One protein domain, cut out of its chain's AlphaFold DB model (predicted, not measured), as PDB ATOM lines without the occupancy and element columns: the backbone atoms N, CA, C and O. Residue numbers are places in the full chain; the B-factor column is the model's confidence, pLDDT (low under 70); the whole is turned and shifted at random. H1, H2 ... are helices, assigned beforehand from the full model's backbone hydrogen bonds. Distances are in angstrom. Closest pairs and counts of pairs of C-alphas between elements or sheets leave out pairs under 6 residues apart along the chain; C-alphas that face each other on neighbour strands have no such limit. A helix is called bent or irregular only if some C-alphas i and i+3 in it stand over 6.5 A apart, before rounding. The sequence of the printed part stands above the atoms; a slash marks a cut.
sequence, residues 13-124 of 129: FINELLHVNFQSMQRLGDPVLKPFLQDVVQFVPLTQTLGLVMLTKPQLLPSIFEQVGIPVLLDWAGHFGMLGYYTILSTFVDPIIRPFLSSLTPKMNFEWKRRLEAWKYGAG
ATOM      1  N   PHE A  13     -16.545   2.232  21.845       91.06
ATOM      2  CA  PHE A  13     -15.144   2.656  21.799       91.06
ATOM      3  C   PHE A  13     -14.180   1.542  21.376       91.06
ATOM      4  O   PHE A  13     -13.305   1.770  20.547       91.06
ATOM      5  N   ILE A  14     -14.358   0.322  21.892       90.88
ATOM      6  CA  ILE A  14     -13.502  -0.813  21.515       90.88
ATOM      7  C   ILE A  14     -13.640  -1.134  20.020       90.88
ATOM      8  O   ILE A  14     -12.640  -1.371  19.347       90.88
ATOM      9  N   ASN A  15     -14.862  -1.081  19.485       94.19
ATOM     10  CA  ASN A  15     -15.110  -1.314  18.063       94.19
ATOM     11  C   ASN A  15     -14.511  -0.200  17.200       94.19
ATOM     12  O   ASN A  15     -13.931  -0.487  16.156       94.19
ATOM     13  N   GLU A  16     -14.608   1.057  17.638       94.31
ATOM     14  CA  GLU A  16     -13.975   2.189  16.955       94.31
ATOM     15  C   GLU A  16     -12.448   2.052  16.946       94.31
ATOM     16  O   GLU A  16     -11.825   2.193  15.894       94.31
ATOM     17  N   LEU A  17     -11.847   1.709  18.089       94.44
ATOM     18  CA  LEU A  17     -10.408   1.499  18.212       94.44
ATOM     19  C   LEU A  17      -9.924   0.383  17.276       94.44
ATOM     20  O   LEU A  17      -8.960   0.571  16.535       94.44
ATOM     21  N   LEU A  18     -10.616  -0.759  17.263       95.19
ATOM     22  CA  LEU A  18     -10.314  -1.865  16.352       95.19
ATOM     23  C   LEU A  18     -10.462  -1.442  14.888       95.19
ATOM     24  O   LEU A  18      -9.568  -1.704  14.085       95.19
ATOM     25  N   HIS A  19     -11.549  -0.751  14.542       96.44
ATOM     26  CA  HIS A  19     -11.791  -0.275  13.184       96.44
ATOM     27  C   HIS A  19     -10.667   0.645  12.691       96.44
ATOM     28  O   HIS A  19     -10.136   0.444  11.598       96.44
ATOM     29  N   VAL A  20     -10.262   1.621  13.506       96.62
ATOM     30  CA  VAL A  20      -9.184   2.563  13.176       96.62
ATOM     31  C   VAL A  20      -7.833   1.848  13.053       96.62
ATOM     32  O   VAL A  20      -7.061   2.159  12.140       96.62
ATOM     33  N   ASN A  21      -7.555   0.866  13.913       96.62
ATOM     34  CA  ASN A  21      -6.341   0.055  13.823       96.62
ATOM     35  C   ASN A  21      -6.298  -0.745  12.513       96.62
ATOM     36  O   ASN A  21      -5.324  -0.632  11.772       96.62
ATOM     37  N   PHE A  22      -7.361  -1.482  12.175       97.56
ATOM     38  CA  PHE A  22      -7.432  -2.245  10.923       97.56
ATOM     39  C   PHE A  22      -7.371  -1.347   9.688       97.56
ATOM     40  O   PHE A  22      -6.671  -1.675   8.733       97.56
ATOM     41  N   GLN A  23      -8.038  -0.191   9.712       97.94
ATOM     42  CA  GLN A  23      -7.943   0.788   8.631       97.94
ATOM     43  C   GLN A  23      -6.502   1.298   8.464       97.94
ATOM     44  O   GLN A  23      -6.027   1.459   7.340       97.94
ATOM     45  N   SER A  24      -5.793   1.534   9.570       97.94
ATOM     46  CA  SER A  24      -4.389   1.956   9.553       97.94
ATOM     47  C   SER A  24      -3.483   0.858   8.992       97.94
ATOM     48  O   SER A  24      -2.691   1.129   8.095       97.94
ATOM     49  N   MET A  25      -3.651  -0.391   9.435       98.38
ATOM     50  CA  MET A  25      -2.911  -1.542   8.903       98.38
ATOM     51  C   MET A  25      -3.181  -1.756   7.411       98.38
ATOM     52  O   MET A  25      -2.249  -1.974   6.646       98.38
ATOM     53  N   GLN A  26      -4.436  -1.628   6.973       98.06
ATOM     54  CA  GLN A  26      -4.802  -1.734   5.561       98.06
ATOM     55  C   GLN A  26      -4.113  -0.659   4.711       98.06
ATOM     56  O   GLN A  26      -3.643  -0.959   3.616       98.06
ATOM     57  N   ARG A  27      -4.006   0.580   5.214       97.81
ATOM     58  CA  ARG A  27      -3.256   1.660   4.545       97.81
ATOM     59  C   ARG A  27      -1.750   1.397   4.491       97.81
ATOM     60  O   ARG A  27      -1.111   1.811   3.531       97.81
ATOM     61  N   LEU A  28      -1.195   0.738   5.508       98.00
ATOM     62  CA  LEU A  28       0.221   0.354   5.573       98.00
ATOM     63  C   LEU A  28       0.545  -0.887   4.720       98.00
ATOM     64  O   LEU A  28       1.707  -1.121   4.393       98.00
ATOM     65  N   GLY A  29      -0.478  -1.641   4.317       98.00
ATOM     66  CA  GLY A  29      -0.389  -2.739   3.362       98.00
ATOM     67  C   GLY A  29      -0.093  -4.104   3.982       98.00
ATOM     68  O   GLY A  29      -0.018  -4.287   5.199       98.00
ATOM     69  N   ASP A  30       0.076  -5.087   3.100       97.62
ATOM     70  CA  ASP A  30       0.222  -6.507   3.434       97.62
ATOM     71  C   ASP A  30       1.324  -6.836   4.457       97.62
ATOM     72  O   ASP A  30       1.042  -7.631   5.353       97.62
ATOM     73  N   PRO A  31       2.534  -6.235   4.407       96.69
ATOM     74  CA  PRO A  31       3.578  -6.502   5.399       96.69
ATOM     75  C   PRO A  31       3.201  -6.114   6.833       96.69
ATOM     76  O   PRO A  31       3.835  -6.579   7.773       96.69
ATOM     77  N   VAL A  32       2.186  -5.262   7.006       97.62
ATOM     78  CA  VAL A  32       1.655  -4.879   8.318       97.62
ATOM     79  C   VAL A  32       0.389  -5.661   8.645       97.62
ATOM     80  O   VAL A  32       0.267  -6.212   9.736       97.62
ATOM     81  N   LEU A  33      -0.550  -5.736   7.700       98.00
ATOM     82  CA  LEU A  33      -1.858  -6.343   7.931       98.00
ATOM     83  C   LEU A  33      -1.795  -7.871   8.064       98.00
ATOM     84  O   LEU A  33      -2.397  -8.434   8.975       98.00
ATOM     85  N   LYS A  34      -1.087  -8.561   7.165       97.69
ATOM     86  CA  LYS A  34      -1.091 -10.031   7.119       97.69
ATOM     87  C   LYS A  34      -0.487 -10.716   8.350       97.69
ATOM     88  O   LYS A  34      -1.125 -11.664   8.808       97.69
ATOM     89  N   PRO A  35       0.664 -10.293   8.916       97.12
ATOM     90  CA  PRO A  35       1.156 -10.905  10.150       97.12
ATOM     91  C   PRO A  35       0.171 -10.707  11.304       97.12
ATOM     92  O   PRO A  35      -0.131 -11.663  12.014       97.12
ATOM     93  N   PHE A  36      -0.428  -9.517  11.427       96.62
ATOM     94  CA  PHE A  36      -1.421  -9.248  12.466       96.62
ATOM     95  C   PHE A  36      -2.652 -10.163  12.360       96.62
ATOM     96  O   PHE A  36      -3.126 -10.678  13.367       96.62
ATOM     97  N   LEU A  37      -3.143 -10.427  11.141       96.50
ATOM     98  CA  LEU A  37      -4.258 -11.357  10.911       96.50
ATOM     99  C   LEU A  37      -3.938 -12.817  11.276       96.50
ATOM    100  O   LEU A  37      -4.861 -13.610  11.445       96.50
ATOM    101  N   GLN A  38      -2.658 -13.173  11.395       96.38
ATOM    102  CA  GLN A  38      -2.198 -14.484  11.867       96.38
ATOM    103  C   GLN A  38      -1.807 -14.467  13.350       96.38
ATOM    104  O   GLN A  38      -1.145 -15.390  13.814       96.38
ATOM    105  N   ASP A  39      -2.201 -13.420  14.081       96.19
ATOM    106  CA  ASP A  39      -1.843 -13.201  15.484       96.19
ATOM    107  C   ASP A  39      -0.322 -13.076  15.714       96.19
ATOM    108  O   ASP A  39       0.202 -13.345  16.793       96.19
ATOM    109  N   VAL A  40       0.414 -12.635  14.686       96.69
ATOM    110  CA  VAL A  40       1.848 -12.350  14.779       96.69
ATOM    111  C   VAL A  40       2.061 -10.851  14.941       96.69
ATOM    112  O   VAL A  40       1.862 -10.057  14.018       96.69
ATOM    113  N   VAL A  41       2.525 -10.456  16.125       95.81
ATOM    114  CA  VAL A  41       2.862  -9.065  16.436       95.81
ATOM    115  C   VAL A  41       4.358  -8.840  16.241       95.81
ATOM    116  O   VAL A  41       5.184  -9.436  16.925       95.81
ATOM    117  N   GLN A  42       4.705  -7.935  15.329       98.00
ATOM    118  CA  GLN A  42       6.083  -7.526  15.054       98.00
ATOM    119  C   GLN A  42       6.292  -6.057  15.432       98.00
ATOM    120  O   GLN A  42       5.394  -5.228  15.264       98.00
ATOM    121  N   PHE A  43       7.497  -5.715  15.897       98.38
ATOM    122  CA  PHE A  43       7.801  -4.371  16.397       98.38
ATOM    123  C   PHE A  43       7.530  -3.267  15.365       98.38
ATOM    124  O   PHE A  43       6.844  -2.291  15.668       98.38
ATOM    125  N   VAL A  44       8.043  -3.423  14.139       97.44
ATOM    126  CA  VAL A  44       7.933  -2.396  13.089       97.44
ATOM    127  C   VAL A  44       6.477  -2.206  12.631       97.44
ATOM    128  O   VAL A  44       5.990  -1.079  12.754       97.44
ATOM    129  N   PRO A  45       5.739  -3.252  12.202       97.69
ATOM    130  CA  PRO A  45       4.307  -3.150  11.902       97.69
ATOM    131  C   PRO A  45       3.460  -2.525  13.012       97.69
ATOM    132  O   PRO A  45       2.623  -1.655  12.745       97.69
ATOM    133  N   LEU A  46       3.687  -2.925  14.269       98.00
ATOM    134  CA  LEU A  46       2.958  -2.379  15.410       98.00
ATOM    135  C   LEU A  46       3.266  -0.889  15.598       98.00
ATOM    136  O   LEU A  46       2.344  -0.086  15.729       98.00
ATOM    137  N   THR A  47       4.542  -0.501  15.550       98.12
ATOM    138  CA  THR A  47       4.969   0.903  15.683       98.12
ATOM    139  C   THR A  47       4.369   1.778  14.585       98.12
ATOM    140  O   THR A  47       3.850   2.855  14.874       98.12
ATOM    141  N   GLN A  48       4.394   1.316  13.332       98.25
ATOM    142  CA  GLN A  48       3.803   2.034  12.201       98.25
ATOM    143  C   GLN A  48       2.294   2.209  12.375       98.25
ATOM    144  O   GLN A  48       1.776   3.306  12.167       98.25
ATOM    145  N   THR A  49       1.601   1.149  12.796       97.88
ATOM    146  CA  THR A  49       0.157   1.195  13.040       97.88
ATOM    147  C   THR A  49      -0.172   2.199  14.137       97.88
ATOM    148  O   THR A  49      -0.973   3.102  13.913       97.88
ATOM    149  N   LEU A  50       0.482   2.102  15.299       96.94
ATOM    150  CA  LEU A  50       0.263   3.016  16.420       96.94
ATOM    151  C   LEU A  50       0.578   4.466  16.043       96.94
ATOM    152  O   LEU A  50      -0.215   5.356  16.338       96.94
ATOM    153  N   GLY A  51       1.689   4.705  15.342       97.44
ATOM    154  CA  GLY A  51       2.056   6.035  14.859       97.44
ATOM    155  C   GLY A  51       1.005   6.615  13.914       97.44
ATOM    156  O   GLY A  51       0.587   7.760  14.078       97.44
ATOM    157  N   LEU A  52       0.505   5.818  12.967       97.56
ATOM    158  CA  LEU A  52      -0.532   6.262  12.036       97.56
ATOM    159  C   LEU A  52      -1.862   6.552  12.748       97.56
ATOM    160  O   LEU A  52      -2.531   7.536  12.427       97.56
ATOM    161  N   VAL A  53      -2.229   5.750  13.748       96.62
ATOM    162  CA  VAL A  53      -3.412   5.989  14.590       96.62
ATOM    163  C   VAL A  53      -3.253   7.293  15.374       96.62
ATOM    164  O   VAL A  53      -4.165   8.116  15.367       96.62
ATOM    165  N   MET A  54      -2.090   7.534  15.987       94.88
ATOM    166  CA  MET A  54      -1.809   8.775  16.724       94.88
ATOM    167  C   MET A  54      -1.874  10.013  15.823       94.88
ATOM    168  O   MET A  54      -2.351  11.056  16.260       94.88
ATOM    169  N   LEU A  55      -1.434   9.900  14.567       95.94
ATOM    170  CA  LEU A  55      -1.485  10.998  13.600       95.94
ATOM    171  C   LEU A  55      -2.899  11.256  13.067       95.94
ATOM    172  O   LEU A  55      -3.268  12.403  12.833       95.94
ATOM    173  N   THR A  56      -3.695  10.206  12.852       94.56
ATOM    174  CA  THR A  56      -5.002  10.324  12.176       94.56
ATOM    175  C   THR A  56      -6.190  10.428  13.128       94.56
ATOM    176  O   THR A  56      -7.227  10.979  12.754       94.56
ATOM    177  N   LYS A  57      -6.067   9.889  14.345       95.19
ATOM    178  CA  LYS A  57      -7.119   9.823  15.370       95.19
ATOM    179  C   LYS A  57      -6.558  10.085  16.786       95.19
ATOM    180  O   LYS A  57      -6.789   9.277  17.690       95.19
ATOM    181  N   PRO A  58      -5.854  11.210  17.032       94.88
ATOM    182  CA  PRO A  58      -5.247  11.513  18.337       94.88
ATOM    183  C   PRO A  58      -6.261  11.571  19.491       94.88
ATOM    184  O   PRO A  58      -5.915  11.278  20.635       94.88
ATOM    185  N   GLN A  59      -7.526  11.888  19.200       92.31
ATOM    186  CA  GLN A  59      -8.615  11.925  20.179       92.31
ATOM    187  C   GLN A  59      -8.922  10.569  20.835       92.31
ATOM    188  O   GLN A  59      -9.604  10.542  21.854       92.31
ATOM    189  N   LEU A  60      -8.419   9.453  20.292       92.19
ATOM    190  CA  LEU A  60      -8.551   8.141  20.932       92.19
ATOM    191  C   LEU A  60      -7.647   8.002  22.160       92.19
ATOM    192  O   LEU A  60      -7.967   7.219  23.050       92.19
ATOM    193  N   LEU A  61      -6.539   8.753  22.240       91.44
ATOM    194  CA  LEU A  61      -5.569   8.607  23.327       91.44
ATOM    195  C   LEU A  61      -6.212   8.840  24.704       91.44
ATOM    196  O   LEU A  61      -6.132   7.923  25.522       91.44
ATOM    197  N   PRO A  62      -6.911   9.964  24.981       91.94
ATOM    198  CA  PRO A  62      -7.565  10.166  26.276       91.94
ATOM    199  C   PRO A  62      -8.522   9.028  26.659       91.94
ATOM    200  O   PRO A  62      -8.491   8.565  27.796       91.94
ATOM    201  N   SER A  63      -9.307   8.518  25.704       91.94
ATOM    202  CA  SER A  63     -10.226   7.396  25.935       91.94
ATOM    203  C   SER A  63      -9.489   6.091  26.244       91.94
ATOM    204  O   SER A  63      -9.923   5.338  27.110       91.94
ATOM    205  N   ILE A  64      -8.337   5.829  25.613       91.56
ATOM    206  CA  ILE A  64      -7.479   4.693  25.982       91.56
ATOM    207  C   ILE A  64      -7.023   4.843  27.441       91.56
ATOM    208  O   ILE A  64      -7.202   3.917  28.234       91.56
ATOM    209  N   PHE A  65      -6.484   6.009  27.822       91.25
ATOM    210  CA  PHE A  65      -6.030   6.268  29.194       91.25
ATOM    211  C   PHE A  65      -7.149   6.082  30.226       91.25
ATOM    212  O   PHE A  65      -6.916   5.468  31.269       91.25
ATOM    213  N   GLU A  66      -8.356   6.567  29.942       90.38
ATOM    214  CA  GLU A  66      -9.510   6.410  30.830       90.38
ATOM    215  C   GLU A  66      -9.982   4.941  30.913       90.38
ATOM    216  O   GLU A  66     -10.292   4.459  32.008       90.38
ATOM    217  N   GLN A  67      -9.964   4.199  29.798       89.19
ATOM    218  CA  GLN A  67     -10.434   2.810  29.732       89.19
ATOM    219  C   GLN A  67      -9.520   1.838  30.484       89.19
ATOM    220  O   GLN A  67     -10.002   0.987  31.240       89.19
ATOM    221  N   VAL A  68      -8.207   1.917  30.243       88.81
ATOM    222  CA  VAL A  68      -7.244   0.924  30.754       88.81
ATOM    223  C   VAL A  68      -6.441   1.425  31.955       88.81
ATOM    224  O   VAL A  68      -6.044   0.629  32.803       88.81
ATOM    225  N   GLY A  69      -6.269   2.740  32.097       90.94
ATOM    226  CA  GLY A  69      -5.479   3.349  33.164       90.94
ATOM    227  C   GLY A  69      -3.965   3.312  32.929       90.94
ATOM    228  O   GLY A  69      -3.429   2.475  32.206       90.94
ATOM    229  N   ILE A  70      -3.261   4.226  33.602       92.88
ATOM    230  CA  ILE A  70      -1.805   4.404  33.480       92.88
ATOM    231  C   ILE A  70      -1.005   3.137  33.842       92.88
ATOM    232  O   ILE A  70      -0.110   2.796  33.073       92.88
ATOM    233  N   PRO A  71      -1.298   2.400  34.938       94.25
ATOM    234  CA  PRO A  71      -0.494   1.227  35.298       94.25
ATOM    235  C   PRO A  71      -0.478   0.151  34.208       94.25
ATOM    236  O   PRO A  71       0.567  -0.422  33.920       94.25
ATOM    237  N   VAL A  72      -1.623  -0.068  33.557       93.44
ATOM    238  CA  VAL A  72      -1.760  -1.029  32.455       93.44
ATOM    239  C   VAL A  72      -0.963  -0.584  31.229       93.44
ATOM    240  O   VAL A  72      -0.333  -1.403  30.567       93.44
ATOM    241  N   LEU A  73      -0.954   0.717  30.932       93.62
ATOM    242  CA  LEU A  73      -0.183   1.258  29.811       93.62
ATOM    243  C   LEU A  73       1.326   1.169  30.038       93.62
ATOM    244  O   LEU A  73       2.058   0.920  29.084       93.62
ATOM    245  N   LEU A  74       1.794   1.350  31.274       96.19
ATOM    246  CA  LEU A  74       3.212   1.196  31.610       96.19
ATOM    247  C   LEU A  74       3.676  -0.258  31.473       96.19
ATOM    248  O   LEU A  74       4.739  -0.504  30.908       96.19
ATOM    249  N   ASP A  75       2.864  -1.210  31.931       96.81
ATOM    250  CA  ASP A  75       3.121  -2.642  31.758       96.81
ATOM    251  C   ASP A  75       3.183  -3.020  30.266       96.81
ATOM    252  O   ASP A  75       4.171  -3.584  29.786       96.81
ATOM    253  N   TRP A  76       2.190  -2.574  29.487       96.50
ATOM    254  CA  TRP A  76       2.177  -2.744  28.034       96.50
ATOM    255  C   TRP A  76       3.391  -2.092  27.349       96.50
ATOM    256  O   TRP A  76       3.978  -2.690  26.448       96.50
ATOM    257  N   ALA A  77       3.818  -0.903  27.788       97.25
ATOM    258  CA  ALA A  77       4.999  -0.232  27.248       97.25
ATOM    259  C   ALA A  77       6.287  -1.029  27.518       97.25
ATOM    260  O   ALA A  77       7.166  -1.078  26.657       97.25
ATOM    261  N   GLY A  78       6.380  -1.707  28.667       98.25
ATOM    262  CA  GLY A  78       7.453  -2.658  28.957       98.25
ATOM    263  C   GLY A  78       7.477  -3.824  27.965       98.25
ATOM    264  O   GLY A  78       8.526  -4.128  27.392       98.25
ATOM    265  N   HIS A  79       6.320  -4.426  27.682       97.81
ATOM    266  CA  HIS A  79       6.197  -5.483  26.672       97.81
ATOM    267  C   HIS A  79       6.553  -5.001  25.260       97.81
ATOM    268  O   HIS A  79       7.292  -5.678  24.545       97.81
ATOM    269  N   PHE A  80       6.091  -3.812  24.877       98.12
ATOM    270  CA  PHE A  80       6.441  -3.183  23.606       98.12
ATOM    271  C   PHE A  80       7.954  -2.932  23.488       98.12
ATOM    272  O   PHE A  80       8.559  -3.226  22.454       98.12
ATOM    273  N   GLY A  81       8.591  -2.466  24.567       98.44
ATOM    274  CA  GLY A  81      10.042  -2.305  24.645       98.44
ATOM    275  C   GLY A  81      10.797  -3.630  24.499       98.44
ATOM    276  O   GLY A  81      11.768  -3.701  23.746       98.44
ATOM    277  N   MET A  82      10.326  -4.700  25.145       98.12
ATOM    278  CA  MET A  82      10.916  -6.039  25.015       98.12
ATOM    279  C   MET A  82      10.785  -6.612  23.602       98.12
ATOM    280  O   MET A  82      11.733  -7.224  23.105       98.12
ATOM    281  N   LEU A  83       9.660  -6.365  22.925       98.56
ATOM    282  CA  LEU A  83       9.469  -6.731  21.521       98.56
ATOM    283  C   LEU A  83      10.503  -6.032  20.621       98.56
ATOM    284  O   LEU A  83      11.133  -6.672  19.774       98.56
ATOM    285  N   GLY A  84      10.731  -4.733  20.840       98.44
ATOM    286  CA  GLY A  84      11.784  -3.976  20.158       98.44
ATOM    287  C   GLY A  84      13.185  -4.506  20.469       98.44
ATOM    288  O   GLY A  84      13.985  -4.716  19.557       98.44
ATOM    289  N   TYR A  85      13.466  -4.810  21.737       98.56
ATOM    290  CA  TYR A  85      14.745  -5.374  22.168       98.56
ATOM    291  C   TYR A  85      15.041  -6.717  21.485       98.56
ATOM    292  O   TYR A  85      16.115  -6.884  20.908       98.56
ATOM    293  N   TYR A  86      14.085  -7.650  21.464       98.50
ATOM    294  CA  TYR A  86      14.256  -8.941  20.786       98.50
ATOM    295  C   TYR A  86      14.393  -8.779  19.270       98.50
ATOM    296  O   TYR A  86      15.215  -9.461  18.658       98.50
ATOM    297  N   THR A  87      13.664  -7.830  18.675       98.56
ATOM    298  CA  THR A  87      13.806  -7.489  17.252       98.56
ATOM    299  C   THR A  87      15.234  -7.035  16.939       98.56
ATOM    300  O   THR A  87      15.842  -7.530  15.989       98.56
ATOM    301  N   ILE A  88      15.805  -6.145  17.760       98.44
ATOM    302  CA  ILE A  88      17.180  -5.647  17.603       98.44
ATOM    303  C   ILE A  88      18.193  -6.780  17.781       98.44
ATOM    304  O   ILE A  88      19.075  -6.951  16.939       98.44
ATOM    305  N   LEU A  89      18.055  -7.577  18.844       98.44
ATOM    306  CA  LEU A  89      18.948  -8.704  19.099       98.44
ATOM    307  C   LEU A  89      18.933  -9.709  17.942       98.44
ATOM    308  O   LEU A  89      19.987 -10.096  17.446       98.44
ATOM    309  N   SER A  90      17.754 -10.099  17.462       98.19
ATOM    310  CA  SER A  90      17.640 -11.055  16.361       98.19
ATOM    311  C   SER A  90      18.128 -10.489  15.025       98.19
ATOM    312  O   SER A  90      18.640 -11.249  14.210       98.19
ATOM    313  N   THR A  91      17.946  -9.193  14.766       97.94
ATOM    314  CA  THR A  91      18.278  -8.592  13.461       97.94
ATOM    315  C   THR A  91      19.753  -8.220  13.364       97.94
ATOM    316  O   THR A  91      20.373  -8.427  12.325       97.94
ATOM    317  N   PHE A  92      20.325  -7.679  14.442       98.06
ATOM    318  CA  PHE A  92      21.668  -7.098  14.419       98.06
ATOM    319  C   PHE A  92      22.689  -7.901  15.220       98.06
ATOM    320  O   PHE A  92      23.856  -7.921  14.847       98.06
ATOM    321  N   VAL A  93      22.283  -8.577  16.299       97.69
ATOM    322  CA  VAL A  93      23.219  -9.272  17.199       97.69
ATOM    323  C   VAL A  93      23.382 -10.753  16.837       97.69
ATOM    324  O   VAL A  93      24.515 -11.233  16.800       97.69
ATOM    325  N   ASP A  94      22.300 -11.477  16.513       97.00
ATOM    326  CA  ASP A  94      22.369 -12.886  16.070       97.00
ATOM    327  C   ASP A  94      23.371 -13.085  14.917       97.00
ATOM    328  O   ASP A  94      24.272 -13.913  15.091       97.00
ATOM    329  N   PRO A  95      23.331 -12.311  13.808       96.69
ATOM    330  CA  PRO A  95      24.233 -12.542  12.677       96.69
ATOM    331  C   PRO A  95      25.711 -12.338  13.021       96.69
ATOM    332  O   PRO A  95      26.573 -12.962  12.407       96.69
ATOM    333  N   ILE A  96      26.004 -11.486  14.010       96.81
ATOM    334  CA  ILE A  96      27.365 -11.222  14.481       96.81
ATOM    335  C   ILE A  96      27.855 -12.379  15.352       96.81
ATOM    336  O   ILE A  96      28.983 -12.823  15.189       96.81
ATOM    337  N   ILE A  97      27.027 -12.893  16.266       94.56
ATOM    338  CA  ILE A  97      27.438 -13.923  17.235       94.56
ATOM    339  C   ILE A  97      27.433 -15.328  16.618       94.56
ATOM    340  O   ILE A  97      28.294 -16.152  16.936       94.56
ATOM    341  N   ARG A  98      26.468 -15.624  15.741       94.69
ATOM    342  CA  ARG A  98      26.206 -16.972  15.215       94.69
ATOM    343  C   ARG A  98      27.430 -17.667  14.589       94.69
ATOM    344  O   ARG A  98      27.594 -18.856  14.874       94.69
ATOM    345  N   PRO A  99      28.313 -16.998  13.817       95.56
ATOM    346  CA  PRO A  99      29.528 -17.615  13.273       95.56
ATOM    347  C   PRO A  99      30.519 -18.088  14.344       95.56
ATOM    348  O   PRO A  99      31.216 -19.077  14.141       95.56
ATOM    349  N   PHE A 100      30.561 -17.425  15.502       94.88
ATOM    350  CA  PHE A 100      31.482 -17.762  16.591       94.88
ATOM    351  C   PHE A 100      30.977 -18.919  17.464       94.88
ATOM    352  O   PHE A 100      31.726 -19.466  18.270       94.88
ATOM    353  N   LEU A 101      29.718 -19.346  17.314       94.44
ATOM    354  CA  LEU A 101      29.163 -20.424  18.139       94.44
ATOM    355  C   LEU A 101      29.771 -21.800  17.836       94.44
ATOM    356  O   LEU A 101      29.705 -22.694  18.682       94.44
ATOM    357  N   SER A 102      30.359 -21.996  16.652       90.06
ATOM    358  CA  SER A 102      30.969 -23.273  16.266       90.06
ATOM    359  C   SER A 102      32.239 -23.607  17.046       90.06
ATOM    360  O   SER A 102      32.589 -24.779  17.120       90.06
ATOM    361  N   SER A 103      32.911 -22.618  17.647       93.44
ATOM    362  CA  SER A 103      34.104 -22.837  18.475       93.44
ATOM    363  C   SER A 103      33.787 -23.139  19.944       93.44
ATOM    364  O   SER A 103      34.700 -23.356  20.736       93.44
ATOM    365  N   LEU A 104      32.510 -23.126  20.338       95.31
ATOM    366  CA  LEU A 104      32.084 -23.414  21.707       95.31
ATOM    367  C   LEU A 104      31.953 -24.921  21.959       95.31
ATOM    368  O   LEU A 104      31.753 -25.717  21.041       95.31
ATOM    369  N   THR A 105      31.972 -25.312  23.238       97.00
ATOM    370  CA  THR A 105      31.626 -26.685  23.636       97.00
ATOM    371  C   THR A 105      30.208 -27.049  23.165       97.00
ATOM    372  O   THR A 105      29.350 -26.163  23.077       97.00
ATOM    373  N   PRO A 106      29.900 -28.337  22.908       96.50
ATOM    374  CA  PRO A 106      28.589 -28.743  22.395       96.50
ATOM    375  C   PRO A 106      27.406 -28.236  23.234       96.50
ATOM    376  O   PRO A 106      26.414 -27.762  22.681       96.50
ATOM    377  N   LYS A 107      27.540 -28.266  24.568       97.00
ATOM    378  CA  LYS A 107      26.518 -27.765  25.498       97.00
ATOM    379  C   LYS A 107      26.289 -26.260  25.334       97.00
ATOM    380  O   LYS A 107      25.156 -25.834  25.135       97.00
ATOM    381  N   MET A 108      27.359 -25.463  25.366       96.56
ATOM    382  CA  MET A 108      27.263 -24.006  25.229       96.56
ATOM    383  C   MET A 108      26.725 -23.602  23.855       96.56
ATOM    384  O   MET A 108      25.896 -22.702  23.759       96.56
ATOM    385  N   ASN A 109      27.158 -24.288  22.796       96.81
ATOM    386  CA  ASN A 109      26.659 -24.065  21.442       96.81
ATOM    387  C   ASN A 109      25.138 -24.290  21.369       96.81
ATOM    388  O   ASN A 109      24.409 -23.461  20.826       96.81
ATOM    389  N   PHE A 110      24.639 -25.377  21.966       96.62
ATOM    390  CA  PHE A 110      23.204 -25.646  22.029       96.62
ATOM    391  C   PHE A 110      22.436 -24.555  22.791       96.62
ATOM    392  O   PHE A 110      21.457 -24.023  22.266       96.62
ATOM    393  N   GLU A 111      22.891 -24.185  23.992       97.69
ATOM    394  CA  GLU A 111      22.245 -23.153  24.815       97.69
ATOM    395  C   GLU A 111      22.180 -21.802  24.093       97.69
ATOM    396  O   GLU A 111      21.129 -21.157  24.071       97.69
ATOM    397  N   TRP A 112      23.270 -21.393  23.439       97.56
ATOM    398  CA  TRP A 112      23.291 -20.170  22.642       97.56
ATOM    399  C   TRP A 112      22.345 -20.242  21.450       97.56
ATOM    400  O   TRP A 112      21.573 -19.312  21.246       97.56
ATOM    401  N   LYS A 113      22.319 -21.358  20.712       96.69
ATOM    402  CA  LYS A 113      21.354 -21.545  19.618       96.69
ATOM    403  C   LYS A 113      19.907 -21.413  20.094       96.69
ATOM    404  O   LYS A 113      19.116 -20.781  19.403       96.69
ATOM    405  N   ARG A 114      19.562 -21.955  21.272       97.50
ATOM    406  CA  ARG A 114      18.217 -21.793  21.860       97.50
ATOM    407  C   ARG A 114      17.912 -20.333  22.210       97.50
ATOM    408  O   ARG A 114      16.804 -19.876  21.954       97.50
ATOM    409  N   ARG A 115      18.881 -19.588  22.758       97.62
ATOM    410  CA  ARG A 115      18.722 -18.152  23.072       97.62
ATOM    411  C   ARG A 115      18.520 -17.308  21.816       97.62
ATOM    412  O   ARG A 115      17.605 -16.497  21.775       97.62
ATOM    413  N   LEU A 116      19.339 -17.545  20.795       97.81
ATOM    414  CA  LEU A 116      19.235 -16.895  19.490       97.81
ATOM    415  C   LEU A 116      17.859 -17.130  18.844       97.81
ATOM    416  O   LEU A 116      17.214 -16.205  18.357       97.81
ATOM    417  N   GLU A 117      17.369 -18.369  18.901       97.69
ATOM    418  CA  GLU A 117      16.022 -18.714  18.448       97.69
ATOM    419  C   GLU A 117      14.925 -18.022  19.260       97.69
ATOM    420  O   GLU A 117      13.981 -17.499  18.673       97.69
ATOM    421  N   ALA A 118      15.058 -17.953  20.586       98.00
ATOM    422  CA  ALA A 118      14.095 -17.255  21.433       98.00
ATOM    423  C   ALA A 118      13.962 -15.766  21.071       98.00
ATOM    424  O   ALA A 118      12.859 -15.232  21.136       98.00
ATOM    425  N   TRP A 119      15.046 -15.104  20.644       98.25
ATOM    426  CA  TRP A 119      14.977 -13.725  20.143       98.25
ATOM    427  C   TRP A 119      14.167 -13.634  18.853       98.25
ATOM    428  O   TRP A 119      13.275 -12.796  18.749       98.25
ATOM    429  N   LYS A 120      14.442 -14.523  17.891       98.06
ATOM    430  CA  LYS A 120      13.751 -14.546  16.599       98.06
ATOM    431  C   LYS A 120      12.253 -14.815  16.754       98.06
ATOM    432  O   LYS A 120      11.441 -14.033  16.268       98.06
ATOM    433  N   TYR A 121      11.898 -15.902  17.438       97.25
ATOM    434  CA  TYR A 121      10.503 -16.307  17.629       97.25
ATOM    435  C   TYR A 121       9.763 -15.349  18.565       97.25
ATOM    436  O   TYR A 121       8.631 -14.969  18.291       97.25
ATOM    437  N   GLY A 122      10.415 -14.876  19.633       96.69
ATOM    438  CA  GLY A 122       9.818 -13.909  20.557       96.69
ATOM    439  C   GLY A 122       9.572 -12.526  19.942       96.69
ATOM    440  O   GLY A 122       8.822 -11.743  20.515       96.69
ATOM    441  N   ALA A 123      10.174 -12.228  18.785       97.81
ATOM    442  CA  ALA A 123       9.916 -11.021  17.999       97.81
ATOM    443  C   ALA A 123       9.009 -11.249  16.771       97.81
ATOM    444  O   ALA A 123       8.806 -10.318  15.990       97.81
ATOM    445  N   GLY A 124       8.502 -12.472  16.560       97.44
ATOM    446  CA  GLY A 124       7.690 -12.825  15.389       97.44
ATOM    447  C   GLY A 124       8.448 -12.758  14.057       97.44
ATOM    448  O   GLY A 124       7.835 -12.601  13.002       97.44
TER     449      GLY A 124
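What this domain is: This is residues 13 to 124 of the 129 residues of the protein "uncharacterized protein LOC111455092" of Cucurbita moschata (UniProt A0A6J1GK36). A long helical hairpin, H5 with H6 folded back along its later part, is joined to a small head of three helices, H1, H2 and H3. The early part of H5 reaches from the short corner helix H4 to the start of H3, leaving an open space between itself and the head, and its residues 74 to 79 stand free. The printed part has 112 residues with six named helices, H1 to H6 in order along the chain, and no named strand: the class is all helix. It is loose, with a radius of gyration of the C-alphas of 17.9 A, and elongated, spanning 55 by 32 by 20 A.

Where its parts are: Find C-alpha 70 at (-1.805, 4.404, 33.480); from there H5, residues 70 to 103, runs 47.5 A to C-alpha 103 at (34.104, -22.837, 18.475). It has a kink of 58 degrees near residue 95 and is irregular, only just, with C-alphas 96 and 99 lying 6.9 A apart. Next come H6, residues 106 to 122, 24.0 A long, and, earlier in the chain, H3, residues 43 to 56, 19.9 A. H1, residues 13 to 28, spans 22.5 A from C-alpha 13 at (-15.144, 2.656, 21.799). The shorter ones are H2, residues 30 to 37, and H4, residues 60 to 68.

How they stand to each other: Look first at Tyr 86 and Trp 119, the closest C-alphas of H5 and H6, 4.9 A apart; these helices form a hairpin, opposite ways at a steep tilt of 40 degrees. H5 touches H3 with residues 80 to 87 alone, and H3 touches it with residue 43 alone; the closest C-alphas, of Phe 43 and Gly 84, are 5.5 A apart. H3 is the hub, touching H1, H2 and H5. Its closest C-alphas to H1 are those of Thr 49 and Ser 24, 5.8 A, at a steep tilt of 68 degrees, only just short of perpendicular. H2 and H3 touch about perpendicular, at 81 degrees, with the C-alphas of Val 32 and Pro 45 closest, 4.8 A apart. H1 and H2 form a hairpin in which H1 touches with residues 22 to 26 alone; the closest C-alphas, of Met 25 and Leu 33, are 5.0 A apart. H4 is close to H1, H3 and H5 but not clearly touching them. The helix packing is part aligned, part crossed: of the 5 pairs of helices that touch, 2 are at a shallow tilt. Every O i to N i+4 pair is within hydrogen-bond range in H1, H3, H4 and H6; in H2 it is 2 of 4, in H5 22 of 30.

The domain as a whole: The C-alphas of Gln 59 and Thr 105, the two farthest apart, are 55.9 A from each other. The printed part has no cut, and the five links between helices are tight. The mean pLDDT of the printed part is 96.2, and no printed residue is under 70.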